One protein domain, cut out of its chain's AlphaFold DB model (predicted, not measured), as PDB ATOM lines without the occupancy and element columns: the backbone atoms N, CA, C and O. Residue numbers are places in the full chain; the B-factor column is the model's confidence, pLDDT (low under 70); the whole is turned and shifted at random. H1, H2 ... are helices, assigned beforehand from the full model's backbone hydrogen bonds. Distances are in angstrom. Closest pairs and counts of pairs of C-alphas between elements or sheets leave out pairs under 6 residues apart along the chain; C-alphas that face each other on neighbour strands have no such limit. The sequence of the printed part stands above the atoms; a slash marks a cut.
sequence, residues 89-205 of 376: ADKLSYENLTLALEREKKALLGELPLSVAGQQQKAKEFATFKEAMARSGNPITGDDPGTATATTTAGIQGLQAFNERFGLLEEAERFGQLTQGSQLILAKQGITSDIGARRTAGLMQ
ATOM      1  N   ALA A  89      14.231  41.680  20.490       74.06
ATOM      2  CA  ALA A  89      14.451  41.726  21.938       74.06
ATOM      3  C   ALA A  89      13.420  42.606  22.668       74.06
ATOM      4  O   ALA A  89      12.992  42.279  23.779       74.06
ATOM      5  N   ASP A  90      12.994  43.703  22.040       74.38
ATOM      6  CA  ASP A  90      11.977  44.595  22.595       74.38
ATOM      7  C   ASP A  90      10.579  43.971  22.508       74.38
ATOM      8  O   ASP A  90       9.821  44.075  23.469       74.38
ATOM      9  N   LYS A  91      10.268  43.238  21.427       81.81
ATOM     10  CA  LYS A  91       9.049  42.418  21.302       81.81
ATOM     11  C   LYS A  91       8.949  41.414  22.443       81.81
ATOM     12  O   LYS A  91       7.971  41.426  23.181       81.81
ATOM     13  N   LEU A  92      10.006  40.630  22.671       77.81
ATOM     14  CA  LEU A  92      10.065  39.694  23.797       77.81
ATOM     15  C   LEU A  92       9.927  40.408  25.147       77.81
ATOM     16  O   LEU A  92       9.338  39.873  26.085       77.81
ATOM     17  N   SER A  93      10.485  41.611  25.287       71.31
ATOM     18  CA  SER A  93      10.356  42.396  26.518       71.31
ATOM     19  C   SER A  93       8.921  42.878  26.737       71.31
ATOM     20  O   SER A  93       8.426  42.786  27.862       71.31
ATOM     21  N   TYR A  94       8.247  43.327  25.676       76.94
ATOM     22  CA  TYR A  94       6.839  43.709  25.689       76.94
ATOM     23  C   TYR A  94       5.938  42.512  26.002       76.94
ATOM     24  O   TYR A  94       5.155  42.579  26.940       76.94
ATOM     25  N   GLU A  95       6.112  41.384  25.310       79.44
ATOM     26  CA  GLU A  95       5.369  40.141  25.561       79.44
ATOM     27  C   GLU A  95       5.531  39.663  27.007       79.44
ATOM     28  O   GLU A  95       4.551  39.341  27.674       79.44
ATOM     29  N   ASN A  96       6.759  39.676  27.535       74.12
ATOM     30  CA  ASN A  96       7.012  39.334  28.933       74.12
ATOM     31  C   ASN A  96       6.292  40.278  29.905       74.12
ATOM     32  O   ASN A  96       5.827  39.834  30.954       74.12
ATOM     33  N   LEU A  97       6.222  41.572  29.583       74.56
ATOM     34  CA  LEU A  97       5.523  42.561  30.397       74.56
ATOM     35  C   LEU A  97       4.008  42.336  30.340       74.56
ATOM     36  O   LEU A  97       3.368  42.315  31.387       74.56
ATOM     37  N   THR A  98       3.450  42.084  29.158       78.19
ATOM     38  CA  THR A  98       2.032  41.751  28.975       78.19
ATOM     39  C   THR A  98       1.664  40.470  29.721       78.19
ATOM     40  O   THR A  98       0.713  40.473  30.499       78.19
ATOM     41  N   LEU A  99       2.466  39.407  29.604       77.62
ATOM     42  CA  LEU A  99       2.277  38.166  30.363       77.62
ATOM     43  C   LEU A  99       2.375  38.388  31.878       77.62
ATOM     44  O   LEU A  99       1.648  37.758  32.646       77.62
ATOM     45  N   ALA A 100       3.263  39.276  32.332       72.88
ATOM     46  CA  ALA A 100       3.364  39.623  33.745       72.88
ATOM     47  C   ALA A 100       2.125  40.393  34.235       72.88
ATOM     48  O   ALA A 100       1.600  40.062  35.295       72.88
ATOM     49  N   LEU A 101       1.608  41.339  33.445       73.19
ATOM     50  CA  LEU A 101       0.361  42.055  33.736       73.19
ATOM     51  C   LEU A 101      -0.855  41.119  33.734       73.19
ATOM     52  O   LEU A 101      -1.748  41.255  34.567       73.19
ATOM     53  N   GLU A 102      -0.902  40.146  32.825       78.06
ATOM     54  CA  GLU A 102      -1.952  39.128  32.816       78.06
ATOM     55  C   GLU A 102      -1.888  38.231  34.050       78.06
ATOM     56  O   GLU A 102      -2.925  37.926  34.640       78.06
ATOM     57  N   ARG A 103      -0.683  37.827  34.467       72.31
ATOM     58  CA  ARG A 103      -0.482  37.099  35.726       72.31
ATOM     59  C   ARG A 103      -0.924  37.938  36.915       72.31
ATOM     60  O   ARG A 103      -1.652  37.436  37.759       72.31
ATOM     61  N   GLU A 104      -0.574  39.217  36.956       71.25
ATOM     62  CA  GLU A 104      -1.026  40.128  38.008       71.25
ATOM     63  C   GLU A 104      -2.555  40.242  38.036       71.25
ATOM     64  O   GLU A 104      -3.174  40.080  39.086       71.25
ATOM     65  N   LYS A 105      -3.191  40.404  36.871       78.25
ATOM     66  CA  LYS A 105      -4.652  40.416  36.748       78.25
ATOM     67  C   LYS A 105      -5.276  39.109  37.246       78.25
ATOM     68  O   LYS A 105      -6.250  39.160  37.990       78.25
ATOM     69  N   LYS A 106      -4.728  37.950  36.872       79.00
ATOM     70  CA  LYS A 106      -5.209  36.637  37.337       79.00
ATOM     71  C   LYS A 106      -5.001  36.444  38.841       79.00
ATOM     72  O   LYS A 106      -5.866  35.875  39.495       79.00
ATOM     73  N   ALA A 107      -3.906  36.950  39.407       71.94
ATOM     74  CA  ALA A 107      -3.672  36.941  40.851       71.94
ATOM     75  C   ALA A 107      -4.695  37.802  41.597       71.94
ATOM     76  O   ALA A 107      -5.265  37.335  42.578       71.94
ATOM     77  N   LEU A 108      -4.996  39.001  41.087       70.50
ATOM     78  CA  LEU A 108      -6.035  39.878  41.637       70.50
ATOM     79  C   LEU A 108      -7.443  39.275  41.532       70.50
ATOM     80  O   LEU A 108      -8.285  39.542  42.383       70.50
ATOM     81  N   LEU A 109      -7.701  38.464  40.504       77.25
ATOM     82  CA  LEU A 109      -8.952  37.715  40.351       77.25
ATOM     83  C   LEU A 109      -8.987  36.417  41.179       77.25
ATOM     84  O   LEU A 109     -10.018  35.754  41.215       77.25
ATOM     85  N   GLY A 110      -7.886  36.037  41.835       75.50
ATOM     86  CA  GLY A 110      -7.780  34.769  42.564       75.50
ATOM     87  C   GLY A 110      -7.707  33.528  41.664       75.50
ATOM     88  O   GLY A 110      -7.776  32.408  42.159       75.50
ATOM     89  N   GLU A 111      -7.535  33.709  40.355       82.00
ATOM     90  CA  GLU A 111      -7.468  32.644  39.344       82.00
ATOM     91  C   GLU A 111      -6.047  32.107  39.137       82.00
ATOM     92  O   GLU A 111      -5.833  31.190  38.341       82.00
ATOM     93  N   LEU A 112      -5.046  32.694  39.802       79.38
ATOM     94  CA  LEU A 112      -3.671  32.246  39.628       79.38
ATOM     95  C   LEU A 112      -3.531  30.810  40.151       79.38
ATOM     96  O   LEU A 112      -3.834  30.570  41.330       79.38
ATOM     97  N   PRO A 113      -3.063  29.865  39.315       74.94
ATOM     98  CA  PRO A 113      -2.794  28.519  39.780       74.94
ATOM     99  C   PRO A 113      -1.726  28.582  40.871       74.94
ATOM    100  O   PRO A 113      -0.666  29.187  40.696       74.94
ATOM    101  N   LEU A 114      -2.039  27.969  42.008       78.88
ATOM    102  CA  LEU A 114      -1.091  27.766  43.098       78.88
ATOM    103  C   LEU A 114       0.089  26.941  42.598       78.88
ATOM    104  O   LEU A 114      -0.064  26.144  41.664       78.88
ATOM    105  N   SER A 115       1.262  27.099  43.214       85.50
ATOM    106  CA  SER A 115       2.373  26.222  42.864       85.50
ATOM    107  C   SER A 115       1.989  24.762  43.104       85.50
ATOM    108  O   SER A 115       1.257  24.418  44.036       85.50
ATOM    109  N   VAL A 116       2.522  23.874  42.262       84.50
ATOM    110  CA  VAL A 116       2.348  22.422  42.424       84.50
ATOM    111  C   VAL A 116       2.807  21.981  43.820       84.50
ATOM    112  O   VAL A 116       2.185  21.119  44.435       84.50
ATOM    113  N   ALA A 117       3.851  22.622  44.356       85.12
ATOM    114  CA  ALA A 117       4.341  22.391  45.711       85.12
ATOM    115  C   ALA A 117       3.308  22.782  46.784       85.12
ATOM    116  O   ALA A 117       3.052  21.987  47.688       85.12
ATOM    117  N   GLY A 118       2.671  23.952  46.659       88.69
ATOM    118  CA  GLY A 118       1.614  24.398  47.572       88.69
ATOM    119  C   GLY A 118       0.402  23.463  47.564       88.69
ATOM    120  O   GLY A 118      -0.109  23.094  48.621       88.69
ATOM    121  N   GLN A 119      -0.004  22.978  46.386       89.69
ATOM    122  CA  GLN A 119      -1.093  21.999  46.260       89.69
ATOM    123  C   GLN A 119      -0.750  20.652  46.912       89.69
ATOM    124  O   GLN A 119      -1.567  20.090  47.643       89.69
ATOM    125  N   GLN A 120       0.470  20.143  46.704       91.31
ATOM    126  CA  GLN A 120       0.937  18.911  47.349       91.31
ATOM    127  C   GLN A 120       1.013  19.056  48.873       91.31
ATOM    128  O   GLN A 120       0.619  18.143  49.602       91.31
ATOM    129  N   GLN A 121       1.477  20.209  49.364       93.19
ATOM    130  CA  GLN A 121       1.509  20.504  50.793       93.19
ATOM    131  C   GLN A 121       0.095  20.543  51.382       93.19
ATOM    132  O   GLN A 121      -0.151  19.895  52.400       93.19
ATOM    133  N   LYS A 122      -0.848  21.218  50.713       94.31
ATOM    134  CA  LYS A 122      -2.262  21.259  51.109       94.31
ATOM    135  C   LYS A 122      -2.865  19.861  51.203       94.31
ATOM    136  O   LYS A 122      -3.473  19.533  52.218       94.31
ATOM    137  N   ALA A 123      -2.641  19.013  50.199       94.38
ATOM    138  CA  ALA A 123      -3.128  17.634  50.203       94.38
ATOM    139  C   ALA A 123      -2.540  16.810  51.364       94.38
ATOM    140  O   ALA A 123      -3.265  16.097  52.060       94.38
ATOM    141  N   LYS A 124      -1.233  16.941  51.627       95.81
ATOM    142  CA  LYS A 124      -0.553  16.229  52.720       95.81
ATOM    143  C   LYS A 124      -1.031  16.684  54.102       95.81
ATOM    144  O   LYS A 124      -1.285  15.854  54.980       95.81
ATOM    145  N   GLU A 125      -1.159  17.992  54.307       96.31
ATOM    146  CA  GLU A 125      -1.686  18.544  55.556       96.31
ATOM    147  C   GLU A 125      -3.153  18.162  55.756       96.31
ATOM    148  O   GLU A 125      -3.541  17.830  56.873       96.31
ATOM    149  N   PHE A 126      -3.948  18.132  54.685       97.50
ATOM    150  CA  PHE A 126      -5.341  17.710  54.757       97.50
ATOM    151  C   PHE A 126      -5.484  16.232  55.125       97.50
ATOM    152  O   PHE A 126      -6.297  15.892  55.980       97.50
ATOM    153  N   ALA A 127      -4.652  15.356  54.555       96.88
ATOM    154  CA  ALA A 127      -4.621  13.945  54.931       96.88
ATOM    155  C   ALA A 127      -4.285  13.763  56.422       96.88
ATOM    156  O   ALA A 127      -4.969  13.025  57.133       96.88
ATOM    157  N   THR A 128      -3.290  14.507  56.914       97.38
ATOM    158  CA  THR A 128      -2.894  14.494  58.334       97.38
ATOM    159  C   THR A 128      -4.020  15.021  59.233       97.38
ATOM    160  O   THR A 128      -4.300  14.463  60.293       97.38
ATOM    161  N   PHE A 129      -4.704  16.081  58.799       97.12
ATOM    162  CA  PHE A 129      -5.848  16.660  59.497       97.12
ATOM    163  C   PHE A 129      -7.036  15.689  59.560       97.12
ATOM    164  O   PHE A 129      -7.587  15.480  60.641       97.12
ATOM    165  N   LYS A 130      -7.384  15.029  58.444       97.56
ATOM    166  CA  LYS A 130      -8.416  13.980  58.400       97.56
ATOM    167  C   LYS A 130      -8.123  12.869  59.402       97.56
ATOM    168  O   LYS A 130      -9.018  12.468  60.143       97.56
ATOM    169  N   GLU A 131      -6.880  12.395  59.456       97.31
ATOM    170  CA  GLU A 131      -6.475  11.343  60.388       97.31
ATOM    171  C   GLU A 131      -6.600  11.790  61.853       97.31
ATOM    172  O   GLU A 131      -7.165  11.068  62.678       97.31
ATOM    173  N   ALA A 132      -6.134  12.996  62.185       97.31
ATOM    174  CA  ALA A 132      -6.235  13.545  63.537       97.31
ATOM    175  C   ALA A 132      -7.696  13.721  63.996       97.31
ATOM    176  O   ALA A 132      -8.046  13.389  65.134       97.31
ATOM    177  N   MET A 133      -8.563  14.195  63.100       97.44
ATOM    178  CA  MET A 133      -9.986  14.384  63.378       97.44
ATOM    179  C   MET A 133     -10.721  13.046  63.516       97.44
ATOM    180  O   MET A 133     -11.509  12.879  64.449       97.44
ATOM    181  N   ALA A 134     -10.392  12.054  62.681       96.94
ATOM    182  CA  ALA A 134     -10.928  10.698  62.794       96.94
ATOM    183  C   ALA A 134     -10.551  10.037  64.132       96.94
ATOM    184  O   ALA A 134     -11.422   9.486  64.805       96.94
ATOM    185  N   ARG A 135      -9.289  10.160  64.572       97.50
ATOM    186  CA  ARG A 135      -8.837   9.667  65.891       97.50
ATOM    187  C   ARG A 135      -9.572  10.329  67.058       97.50
ATOM    188  O   ARG A 135      -9.740   9.710  68.102       97.50
ATOM    189  N   SER A 136     -10.030  11.563  66.869       96.75
ATOM    190  CA  SER A 136     -10.777  12.332  67.871       96.75
ATOM    191  C   SER A 136     -12.295  12.090  67.819       96.75
ATOM    192  O   SER A 136     -13.042  12.795  68.491       96.75
ATOM    193  N   GLY A 137     -12.772  11.137  67.008       96.88
ATOM    194  CA  GLY A 137     -14.201  10.834  66.854       96.88
ATOM    195  C   GLY A 137     -14.976  11.815  65.964       96.88
ATOM    196  O   GLY A 137     -16.202  11.804  65.969       96.88
ATOM    197  N   ASN A 138     -14.280  12.653  65.192       97.56
ATOM    198  CA  ASN A 138     -14.863  13.663  64.305       97.56
ATOM    199  C   ASN A 138     -14.477  13.384  62.841       97.56
ATOM    200  O   ASN A 138     -13.682  14.131  62.272       97.56
ATOM    201  N   PRO A 139     -14.959  12.297  62.216       96.44
ATOM    202  CA  PRO A 139     -14.531  11.931  60.871       96.44
ATOM    203  C   PRO A 139     -14.915  13.000  59.835       96.44
ATOM    204  O   PRO A 139     -15.992  13.595  59.895       96.44
ATOM    205  N   ILE A 140     -14.022  13.207  58.866       97.50
ATOM    206  CA  ILE A 140     -14.213  14.102  57.719       97.50
ATOM    207  C   ILE A 140     -14.253  13.249  56.450       97.50
ATOM    208  O   ILE A 140     -13.335  12.465  56.192       97.50
ATOM    209  N   THR A 141     -15.305  13.415  55.656       97.25
ATOM    210  CA  THR A 141     -15.556  12.667  54.417       97.25
ATOM    211  C   THR A 141     -15.179  13.520  53.206       97.25
ATOM    212  O   THR A 141     -15.511  14.700  53.171       97.25
ATOM    213  N   GLY A 142     -14.524  12.928  52.202       95.69
ATOM    214  CA  GLY A 142     -14.058  13.609  50.983       95.69
ATOM    215  C   GLY A 142     -12.533  13.719  50.900       95.69
ATOM    216  O   GLY A 142     -11.851  13.702  51.927       95.69
ATOM    217  N   ASP A 143     -11.993  13.786  49.684       93.69
ATOM    218  CA  ASP A 143     -10.540  13.755  49.430       93.69
ATOM    219  C   ASP A 143      -9.928  15.141  49.205       93.69
ATOM    220  O   ASP A 143      -8.722  15.308  49.374       93.69
ATOM    221  N   ASP A 144     -10.760  16.140  48.903       92.25
ATOM    222  CA  ASP A 144     -10.334  17.520  48.697       92.25
ATOM    223  C   ASP A 144     -10.899  18.447  49.792       92.25
ATOM    224  O   ASP A 144     -12.094  18.363  50.089       92.25
ATOM    225  N   PRO A 145     -10.097  19.366  50.365       89.69
ATOM    226  CA  PRO A 145     -10.544  20.279  51.424       89.69
ATOM    227  C   PRO A 145     -11.759  21.141  51.059       89.69
ATOM    228  O   PRO A 145     -12.556  21.489  51.930       89.69
ATOM    229  N   GLY A 146     -11.904  21.496  49.778       90.31
ATOM    230  CA  GLY A 146     -12.994  22.332  49.279       90.31
ATOM    231  C   GLY A 146     -14.310  21.580  49.080       90.31
ATOM    232  O   GLY A 146     -15.365  22.205  49.054       90.31
ATOM    233  N   THR A 147     -14.263  20.250  48.962       94.69
ATOM    234  CA  THR A 147     -15.459  19.397  48.793       94.69
ATOM    235  C   THR A 147     -15.724  18.485  49.985       94.69
ATOM    236  O   THR A 147     -16.752  17.811  50.042       94.69
ATOM    237  N   ALA A 148     -14.802  18.457  50.945       96.19
ATOM    238  CA  ALA A 148     -14.939  17.666  52.143       96.19
ATOM    239  C   ALA A 148     -16.106  18.149  53.010       96.19
ATOM    240  O   ALA A 148     -16.462  19.326  53.042       96.19
ATOM    241  N   THR A 149     -16.702  17.213  53.740       96.94
ATOM    242  CA  THR A 149     -17.826  17.465  54.639       96.94
ATOM    243  C   THR A 149     -17.590  16.778  55.979       96.94
ATOM    244  O   THR A 149     -16.893  15.766  56.070       96.94
ATOM    245  N   ALA A 150     -18.168  17.340  57.036       97.25
ATOM    246  CA  ALA A 150     -18.119  16.785  58.380       97.25
ATOM    247  C   ALA A 150     -19.525  16.781  58.983       97.25
ATOM    248  O   ALA A 150     -20.303  17.708  58.763       97.25
ATOM    249  N   THR A 151     -19.851  15.738  59.743       96.50
ATOM    250  CA  THR A 151     -21.176  15.576  60.369       96.50
ATOM    251  C   THR A 151     -21.215  16.048  61.819       96.50
ATOM    252  O   THR A 151     -22.292  16.296  62.353       96.50
ATOM    253  N   THR A 152     -20.058  16.192  62.468       97.69
ATOM    254  CA  THR A 152     -19.959  16.663  63.854       97.69
ATOM    255  C   THR A 152     -19.655  18.157  63.904       97.69
ATOM    256  O   THR A 152     -18.945  18.687  63.050       97.69
ATOM    257  N   THR A 153     -20.138  18.854  64.937       97.44
ATOM    258  CA  THR A 153     -19.885  20.295  65.116       97.44
ATOM    259  C   THR A 153     -18.390  20.615  65.181       97.44
ATOM    260  O   THR A 153     -17.937  21.551  64.527       97.44
ATOM    261  N   ALA A 154     -17.607  19.809  65.907       96.44
ATOM    262  CA  ALA A 154     -16.155  19.971  65.983       96.44
ATOM    263  C   ALA A 154     -15.467  19.698  64.631       96.44
ATOM    264  O   ALA A 154     -14.522  20.397  64.271       96.44
ATOM    265  N   GLY A 155     -15.967  18.729  63.855       96.81
ATOM    266  CA  GLY A 155     -15.520  18.458  62.489       96.81
ATOM    267  C   GLY A 155     -15.749  19.636  61.544       96.81
ATOM    268  O   GLY A 155     -14.829  20.038  60.835       96.81
ATOM    269  N   ILE A 156     -16.948  20.224  61.582       96.75
ATOM    270  CA  ILE A 156     -17.324  21.385  60.759       96.75
ATOM    271  C   ILE A 156     -16.440  22.589  61.099       96.75
ATOM    272  O   ILE A 156     -15.862  23.194  60.200       96.75
ATOM    273  N   GLN A 157     -16.280  22.901  62.390       95.88
ATOM    274  CA  GLN A 157     -15.426  24.006  62.839       95.88
ATOM    275  C   GLN A 157     -13.957  23.783  62.464       95.88
ATOM    276  O   GLN A 157     -13.297  24.700  61.981       95.88
ATOM    277  N   GLY A 158     -13.450  22.558  62.639       96.06
ATOM    278  CA  GLY A 158     -12.087  22.206  62.252       96.06
ATOM    279  C   GLY A 158     -11.856  22.347  60.747       96.06
ATOM    280  O   GLY A 158     -10.835  22.891  60.336       96.06
ATOM    281  N   LEU A 159     -12.800  21.882  59.923       96.00
ATOM    282  CA  LEU A 159     -12.707  21.977  58.466       96.00
ATOM    283  C   LEU A 159     -12.770  23.434  57.991       96.00
ATOM    284  O   LEU A 159     -11.995  23.825  57.120       96.00
ATOM    285  N   GLN A 160     -13.635  24.252  58.597       95.00
ATOM    286  CA  GLN A 160     -13.693  25.684  58.316       95.00
ATOM    287  C   GLN A 160     -12.368  26.373  58.670       95.00
ATOM    288  O   GLN A 160     -11.801  27.063  57.825       95.00
ATOM    289  N   ALA A 161     -11.821  26.121  59.863       95.19
ATOM    290  CA  ALA A 161     -10.537  26.681  60.282       95.19
ATOM    291  C   ALA A 161      -9.372  26.224  59.384       95.19
ATOM    292  O   ALA A 161      -8.467  27.005  59.084       95.19
ATOM    293  N   PHE A 162      -9.393  24.967  58.925       95.94
ATOM    294  CA  PHE A 162      -8.427  24.455  57.954       95.94
ATOM    295  C   PHE A 162      -8.517  25.219  56.627       95.94
ATOM    296  O   PHE A 162      -7.495  25.684  56.118       95.94
ATOM    297  N   ASN A 163      -9.730  25.392  56.095       94.44
ATOM    298  CA  ASN A 163      -9.967  26.093  54.834       94.44
ATOM    299  C   ASN A 163      -9.610  27.583  54.919       94.44
ATOM    300  O   ASN A 163      -8.985  28.100  53.997       94.44
ATOM    301  N   GLU A 164      -9.918  28.259  56.027       91.31
ATOM    302  CA  GLU A 164      -9.519  29.653  56.265       91.31
ATOM    303  C   GLU A 164      -7.993  29.800  56.329       91.31
ATOM    304  O   GLU A 164      -7.417  30.639  55.636       91.31
ATOM    305  N   ARG A 165      -7.311  28.936  57.097       93.25
ATOM    306  CA  ARG A 165      -5.843  28.946  57.198       93.25
ATOM    307  C   ARG A 165      -5.182  28.740  55.839       93.25
ATOM    308  O   ARG A 165      -4.223  29.437  55.511       93.25
ATOM    309  N   PHE A 166      -5.672  27.779  55.060       90.00
ATOM    310  CA  PHE A 166      -5.126  27.514  53.735       90.00
ATOM    311  C   PHE A 166      -5.471  28.601  52.727       90.00
ATOM    312  O   PHE A 166      -4.599  28.958  51.946       90.00
ATOM    313  N   GLY A 167      -6.666  29.190  52.783       88.06
ATOM    314  CA  GLY A 167      -7.013  30.347  51.958       88.06
ATOM    315  C   GLY A 167      -6.042  31.513  52.166       88.06
ATOM    316  O   GLY A 167      -5.571  32.101  51.195       88.06
ATOM    317  N   LEU A 168      -5.645  31.778  53.416       84.56
ATOM    318  CA  LEU A 168      -4.634  32.793  53.734       84.56
ATOM    319  C   LEU A 168      -3.234  32.429  53.215       84.56
ATOM    320  O   LEU A 168      -2.514  33.306  52.742       84.56
ATOM    321  N   LEU A 169      -2.832  31.155  53.287       85.94
ATOM    322  CA  LEU A 169      -1.551  30.694  52.732       85.94
ATOM    323  C   LEU A 169      -1.522  30.805  51.203       85.94
ATOM    324  O   LEU A 169      -0.530  31.262  50.640       85.94
ATOM    325  N   GLU A 170      -2.616  30.434  50.541       85.94
ATOM    326  CA  GLU A 170      -2.799  30.559  49.095       85.94
ATOM    327  C   GLU A 170      -2.731  32.023  48.645       85.94
ATOM    328  O   GLU A 170      -2.055  32.354  47.669       85.94
ATOM    329  N   GLU A 171      -3.386  32.923  49.379       79.94
ATOM    330  CA  GLU A 171      -3.329  34.359  49.117       79.94
ATOM    331  C   GLU A 171      -1.933  34.939  49.382       79.94
ATOM    332  O   GLU A 171      -1.430  35.717  48.570       79.94
ATOM    333  N   ALA A 172      -1.255  34.510  50.450       77.50
ATOM    334  CA  ALA A 172       0.124  34.905  50.731       77.50
ATOM    335  C   ALA A 172       1.094  34.437  49.634       77.50
ATOM    336  O   ALA A 172       1.992  35.185  49.245       77.50
ATOM    337  N   GLU A 173       0.906  33.231  49.091       81.56
ATOM    338  CA  GLU A 173       1.701  32.722  47.973       81.56
ATOM    339  C   GLU A 173       1.450  33.535  46.696       81.56
ATOM    340  O   GLU A 173       2.403  33.967  46.039       81.56
ATOM    341  N   ARG A 174       0.180  33.829  46.378       79.31
ATOM    342  CA  ARG A 174      -0.185  34.717  45.260       79.31
ATOM    343  C   ARG A 174       0.441  36.098  45.427       79.31
ATOM    344  O   ARG A 174       1.004  36.638  44.474       79.31
ATOM    345  N   PHE A 175       0.407  36.652  46.635       74.06
ATOM    346  CA  PHE A 175       1.013  37.943  46.944       74.06
ATOM    347  C   PHE A 175       2.548  37.911  46.847       74.06
ATOM    348  O   PHE A 175       3.171  38.857  46.354       74.06
ATOM    349  N   GLY A 176       3.175  36.806  47.251       73.75
ATOM    350  CA  GLY A 176       4.606  36.572  47.068       73.75
ATOM    351  C   GLY A 176       5.001  36.563  45.590       73.75
ATOM    352  O   GLY A 176       5.970  37.223  45.209       73.75
ATOM    353  N   GLN A 177       4.215  35.893  44.743       71.31
ATOM    354  CA  GLN A 177       4.436  35.884  43.294       71.31
ATOM    355  C   GLN A 177       4.236  37.266  42.662       71.31
ATOM    356  O   GLN A 177       5.045  37.669  41.824       71.31
ATOM    357  N   LEU A 178       3.215  38.017  43.091       67.31
ATOM    358  CA  LEU A 178       3.017  39.412  42.683       67.31
ATOM    359  C   LEU A 178       4.248  40.260  43.012       67.31
ATOM    360  O   LEU A 178       4.804  40.920  42.138       67.31
ATOM    361  N   THR A 179       4.727  40.170  44.251       70.69
ATOM    362  CA  THR A 179       5.874  40.947  44.733       70.69
ATOM    363  C   THR A 179       7.151  40.625  43.950       70.69
ATOM    364  O   THR A 179       7.863  41.535  43.521       70.69
ATOM    365  N   GLN A 180       7.441  39.339  43.719       71.12
ATOM    366  CA  GLN A 180       8.597  38.918  42.919       71.12
ATOM    367  C   GLN A 180       8.472  39.361  41.454       71.12
ATOM    368  O   GLN A 180       9.452  39.823  40.864       71.12
ATOM    369  N   GLY A 181       7.269  39.280  40.874       64.94
ATOM    370  CA  GLY A 181       6.983  39.754  39.521       64.94
ATOM    371  C   GLY A 181       7.239  41.254  39.363       64.94
ATOM    372  O   GLY A 181       7.963  41.662  38.453       64.94
ATOM    373  N   SER A 182       6.731  42.071  40.289       64.12
ATOM    374  CA  SER A 182       6.945  43.523  40.287       64.12
ATOM    375  C   SER A 182       8.425  43.892  40.418       64.12
ATOM    376  O   SER A 182       8.904  44.772  39.701       64.12
ATOM    377  N   GLN A 183       9.189  43.196  41.268       65.25
ATOM    378  CA  GLN A 183      10.636  43.422  41.396       65.25
ATOM    379  C   GLN A 183      11.394  43.110  40.102       65.25
ATOM    380  O   GLN A 183      12.314  43.841  39.734       65.25
ATOM    381  N   LEU A 184      10.998  42.060  39.383       64.50
ATOM    382  CA  LEU A 184      11.645  41.660  38.134       64.50
ATOM    383  C   LEU A 184      11.331  42.641  36.993       64.50
ATOM    384  O   LEU A 184      12.212  42.950  36.187       64.50
ATOM    385  N   ILE A 185      10.114  43.195  36.962       60.28
ATOM    386  CA  ILE A 185       9.743  44.289  36.048       60.28
ATOM    387  C   ILE A 185      10.591  45.534  36.333       60.28
ATOM    388  O   ILE A 185      11.163  46.108  35.405       60.28
ATOM    389  N   LEU A 186      10.733  45.921  37.604       58.94
ATOM    390  CA  LEU A 186      11.539  47.080  38.000       58.94
ATOM    391  C   LEU A 186      13.023  46.893  37.676       58.94
ATOM    392  O   LEU A 186      13.654  47.801  37.137       58.94
ATOM    393  N   ALA A 187      13.570  45.702  37.927       56.12
ATOM    394  CA  ALA A 187      14.941  45.366  37.559       56.12
ATOM    395  C   ALA A 187      15.159  45.468  36.040       56.12
ATOM    396  O   ALA A 187      16.159  46.030  35.596       56.12
ATOM    397  N   LYS A 188      14.201  44.996  35.229       56.12
ATOM    398  CA  LYS A 188      14.270  45.115  33.765       56.12
ATOM    399  C   LYS A 188      14.176  46.564  33.291       56.12
ATOM    400  O   LYS A 188      14.954  46.944  32.423       56.12
ATOM    401  N   GLN A 189      13.303  47.382  33.875       56.78
ATOM    402  CA  GLN A 189      13.204  48.808  33.536       56.78
ATOM    403  C   GLN A 189      14.457  49.602  33.947       56.78
ATOM    404  O   GLN A 189      14.867  50.530  33.245       56.78
ATOM    405  N   GLY A 190      15.121  49.204  35.036       52.97
ATOM    406  CA  GLY A 190      16.437  49.725  35.415       52.97
ATOM    407  C   GLY A 190      17.550  49.342  34.428       52.97
ATOM    408  O   GLY A 190      18.439  50.139  34.154       52.97
ATOM    409  N   ILE A 191      17.492  48.142  33.843       50.97
ATOM    410  CA  ILE A 191      18.475  47.681  32.847       50.97
ATOM    411  C   ILE A 191      18.224  48.313  31.469       50.97
ATOM    412  O   ILE A 191      19.177  48.697  30.793       50.97
ATOM    413  N   THR A 192      16.969  48.466  31.035       46.72
ATOM    414  CA  THR A 192      16.657  49.094  29.738       46.72
ATOM    415  C   THR A 192      16.971  50.587  29.731       46.72
ATOM    416  O   THR A 192      17.444  51.099  28.717       46.72
ATOM    417  N   SER A 193      16.803  51.278  30.862       45.81
ATOM    418  CA  SER A 193      17.269  52.661  31.020       45.81
ATOM    419  C   SER A 193      18.797  52.773  30.953       45.81
ATOM    420  O   SER A 193      19.294  53.714  30.335       45.81
ATOM    421  N   ASP A 194      19.549  51.792  31.464       44.81
ATOM    422  CA  ASP A 194      21.018  51.758  31.366       44.81
ATOM    423  C   ASP A 194      21.505  51.438  29.934       44.81
ATOM    424  O   ASP A 194      22.478  52.017  29.454       44.81
ATOM    425  N   ILE A 195      20.801  50.571  29.194       43.28
ATOM    426  CA  ILE A 195      21.096  50.281  27.775       43.28
ATOM    427  C   ILE A 195      20.750  51.480  26.883       43.28
ATOM    428  O   ILE A 195      21.542  51.837  26.011       43.28
ATOM    429  N   GLY A 196      19.610  52.136  27.121       39.22
ATOM    430  CA  GLY A 196      19.235  53.382  26.452       39.22
ATOM    431  C   GLY A 196      20.255  54.485  26.723       39.22
ATOM    432  O   GLY A 196      20.773  55.079  25.783       39.22
ATOM    433  N   ALA A 197      20.649  54.673  27.986       47.53
ATOM    434  CA  ALA A 197      21.678  55.632  28.374       47.53
ATOM    435  C   ALA A 197      23.041  55.321  27.742       47.53
ATOM    436  O   ALA A 197      23.711  56.247  27.306       47.53
ATOM    437  N   ARG A 198      23.446  54.050  27.613       50.44
ATOM    438  CA  ARG A 198      24.690  53.669  26.915       50.44
ATOM    439  C   ARG A 198      24.612  53.853  25.408       50.44
ATOM    440  O   ARG A 198      25.608  54.232  24.805       50.44
ATOM    441  N   ARG A 199      23.454  53.614  24.791       43.47
ATOM    442  CA  ARG A 199      23.257  53.840  23.353       43.47
ATOM    443  C   ARG A 199      23.246  55.336  23.037       43.47
ATOM    444  O   ARG A 199      23.883  55.754  22.079       43.47
ATOM    445  N   THR A 200      22.610  56.146  23.883       40.09
ATOM    446  CA  THR A 200      22.632  57.613  23.796       40.09
ATOM    447  C   THR A 200      24.010  58.184  24.147       40.09
ATOM    448  O   THR A 200      24.487  59.068  23.448       40.09
ATOM    449  N   ALA A 201      24.699  57.649  25.157       42.31
ATOM    450  CA  ALA A 201      26.061  58.053  25.507       42.31
ATOM    451  C   ALA A 201      27.073  57.655  24.424       42.31
ATOM    452  O   ALA A 201      27.942  58.451  24.107       42.31
ATOM    453  N   GLY A 202      26.923  56.489  23.791       44.12
ATOM    454  CA  GLY A 202      27.742  56.076  22.648       44.12
ATOM    455  C   GLY A 202      27.523  56.937  21.398       44.12
ATOM    456  O   GLY A 202      28.449  57.116  20.619       44.12
ATOM    457  N   LEU A 203      26.332  57.527  21.243       41.44
ATOM    458  CA  LEU A 203      26.033  58.533  20.214       41.44
ATOM    459  C   LEU A 203      26.565  59.933  20.571       41.44
ATOM    460  O   LEU A 203      26.898  60.696  19.672       41.44
ATOM    461  N   MET A 204      26.680  60.266  21.861       39.97
ATOM    462  CA  MET A 204      27.253  61.536  22.344       39.97
ATOM    463  C   MET A 204      28.771  61.485  22.585       39.97
ATOM    464  O   MET A 204      29.384  62.510  22.875       39.97
ATOM    465  N   GLN A 205      29.395  60.312  22.475       39.78
ATOM    466  CA  GLN A 205      30.829  60.109  22.673       39.78
ATOM    467  C   GLN A 205      31.543  60.001  21.319       39.78
ATOM    468  O   GLN A 205      32.228  59.023  21.032       39.78
TER     469      GLN A 205
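This is residues 89 to 205 of the 376 residues of an uncharacterized protein of marine sediment metagenome (UniProt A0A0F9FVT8). One very long helix, H3, makes the length of a thin rod, and two shorter helices run along it one after the other: H2 beside its first part and H1 farther along, both opposite in direction to H3. Residues 193 to 205, of which 193 to 204 belong to H3, stick out at one end, and near the other end a loop, residues 136 to 152, joins H2 to H3 and folds back over one side of the pair, the side on which H1 lies farther along. The printed part has 117 residues with three named helices, in the order H1, H2, H3, and no named strand; the class is all helix. The whole is extended, with a radius of gyration of the C-alphas of 22.6 A and spans of 80 by 18 by 18 A.

H1, residues 89 to 108, touches H3, residues 153 to 204, with the C-alphas of Ala 107 and Arg 174 closest at 6.0 A. They run opposite ways at a shallow tilt of 23 degrees, and H3 touches H1 with residues 174 to 185 alone. H2, residues 116 to 135, is apart from H1. H2 and H3 form a helical hairpin and only just touch, with 3 pairs of C-alphas within 8 A; the closest are those of Met 133 and Gly 155, 6.9 A apart. Their lines stand at a shallow tilt of 14 degrees, opposite ways, and H3 touches H2 with residues 155 to 170 alone. Between them, residues 140 to 141 pair antiparallel with residues 149 to 150. In H1, H2 and H3 every O i to N i+4 pair is within hydrogen-bond range.

H1 begins at C-alpha 89 (14.451, 41.726, 21.938) and is 28.5 A long. H2 begins at C-alpha 116 (2.348, 22.422, 42.424) and is 29.0 A long. H3, 75.8 A long, ends at C-alpha 204 (27.253, 61.536, 22.344).

The C-alphas of Gly 137 and Gln 205, 80.0 A apart, are the two farthest apart. The printed part has no cut. The link from H1 to H2 is short and that from H2 to H3 long, with 17 residues. The mean pLDDT of the printed part is 79.1; residue 178 and residues 181 to 205 are under 70.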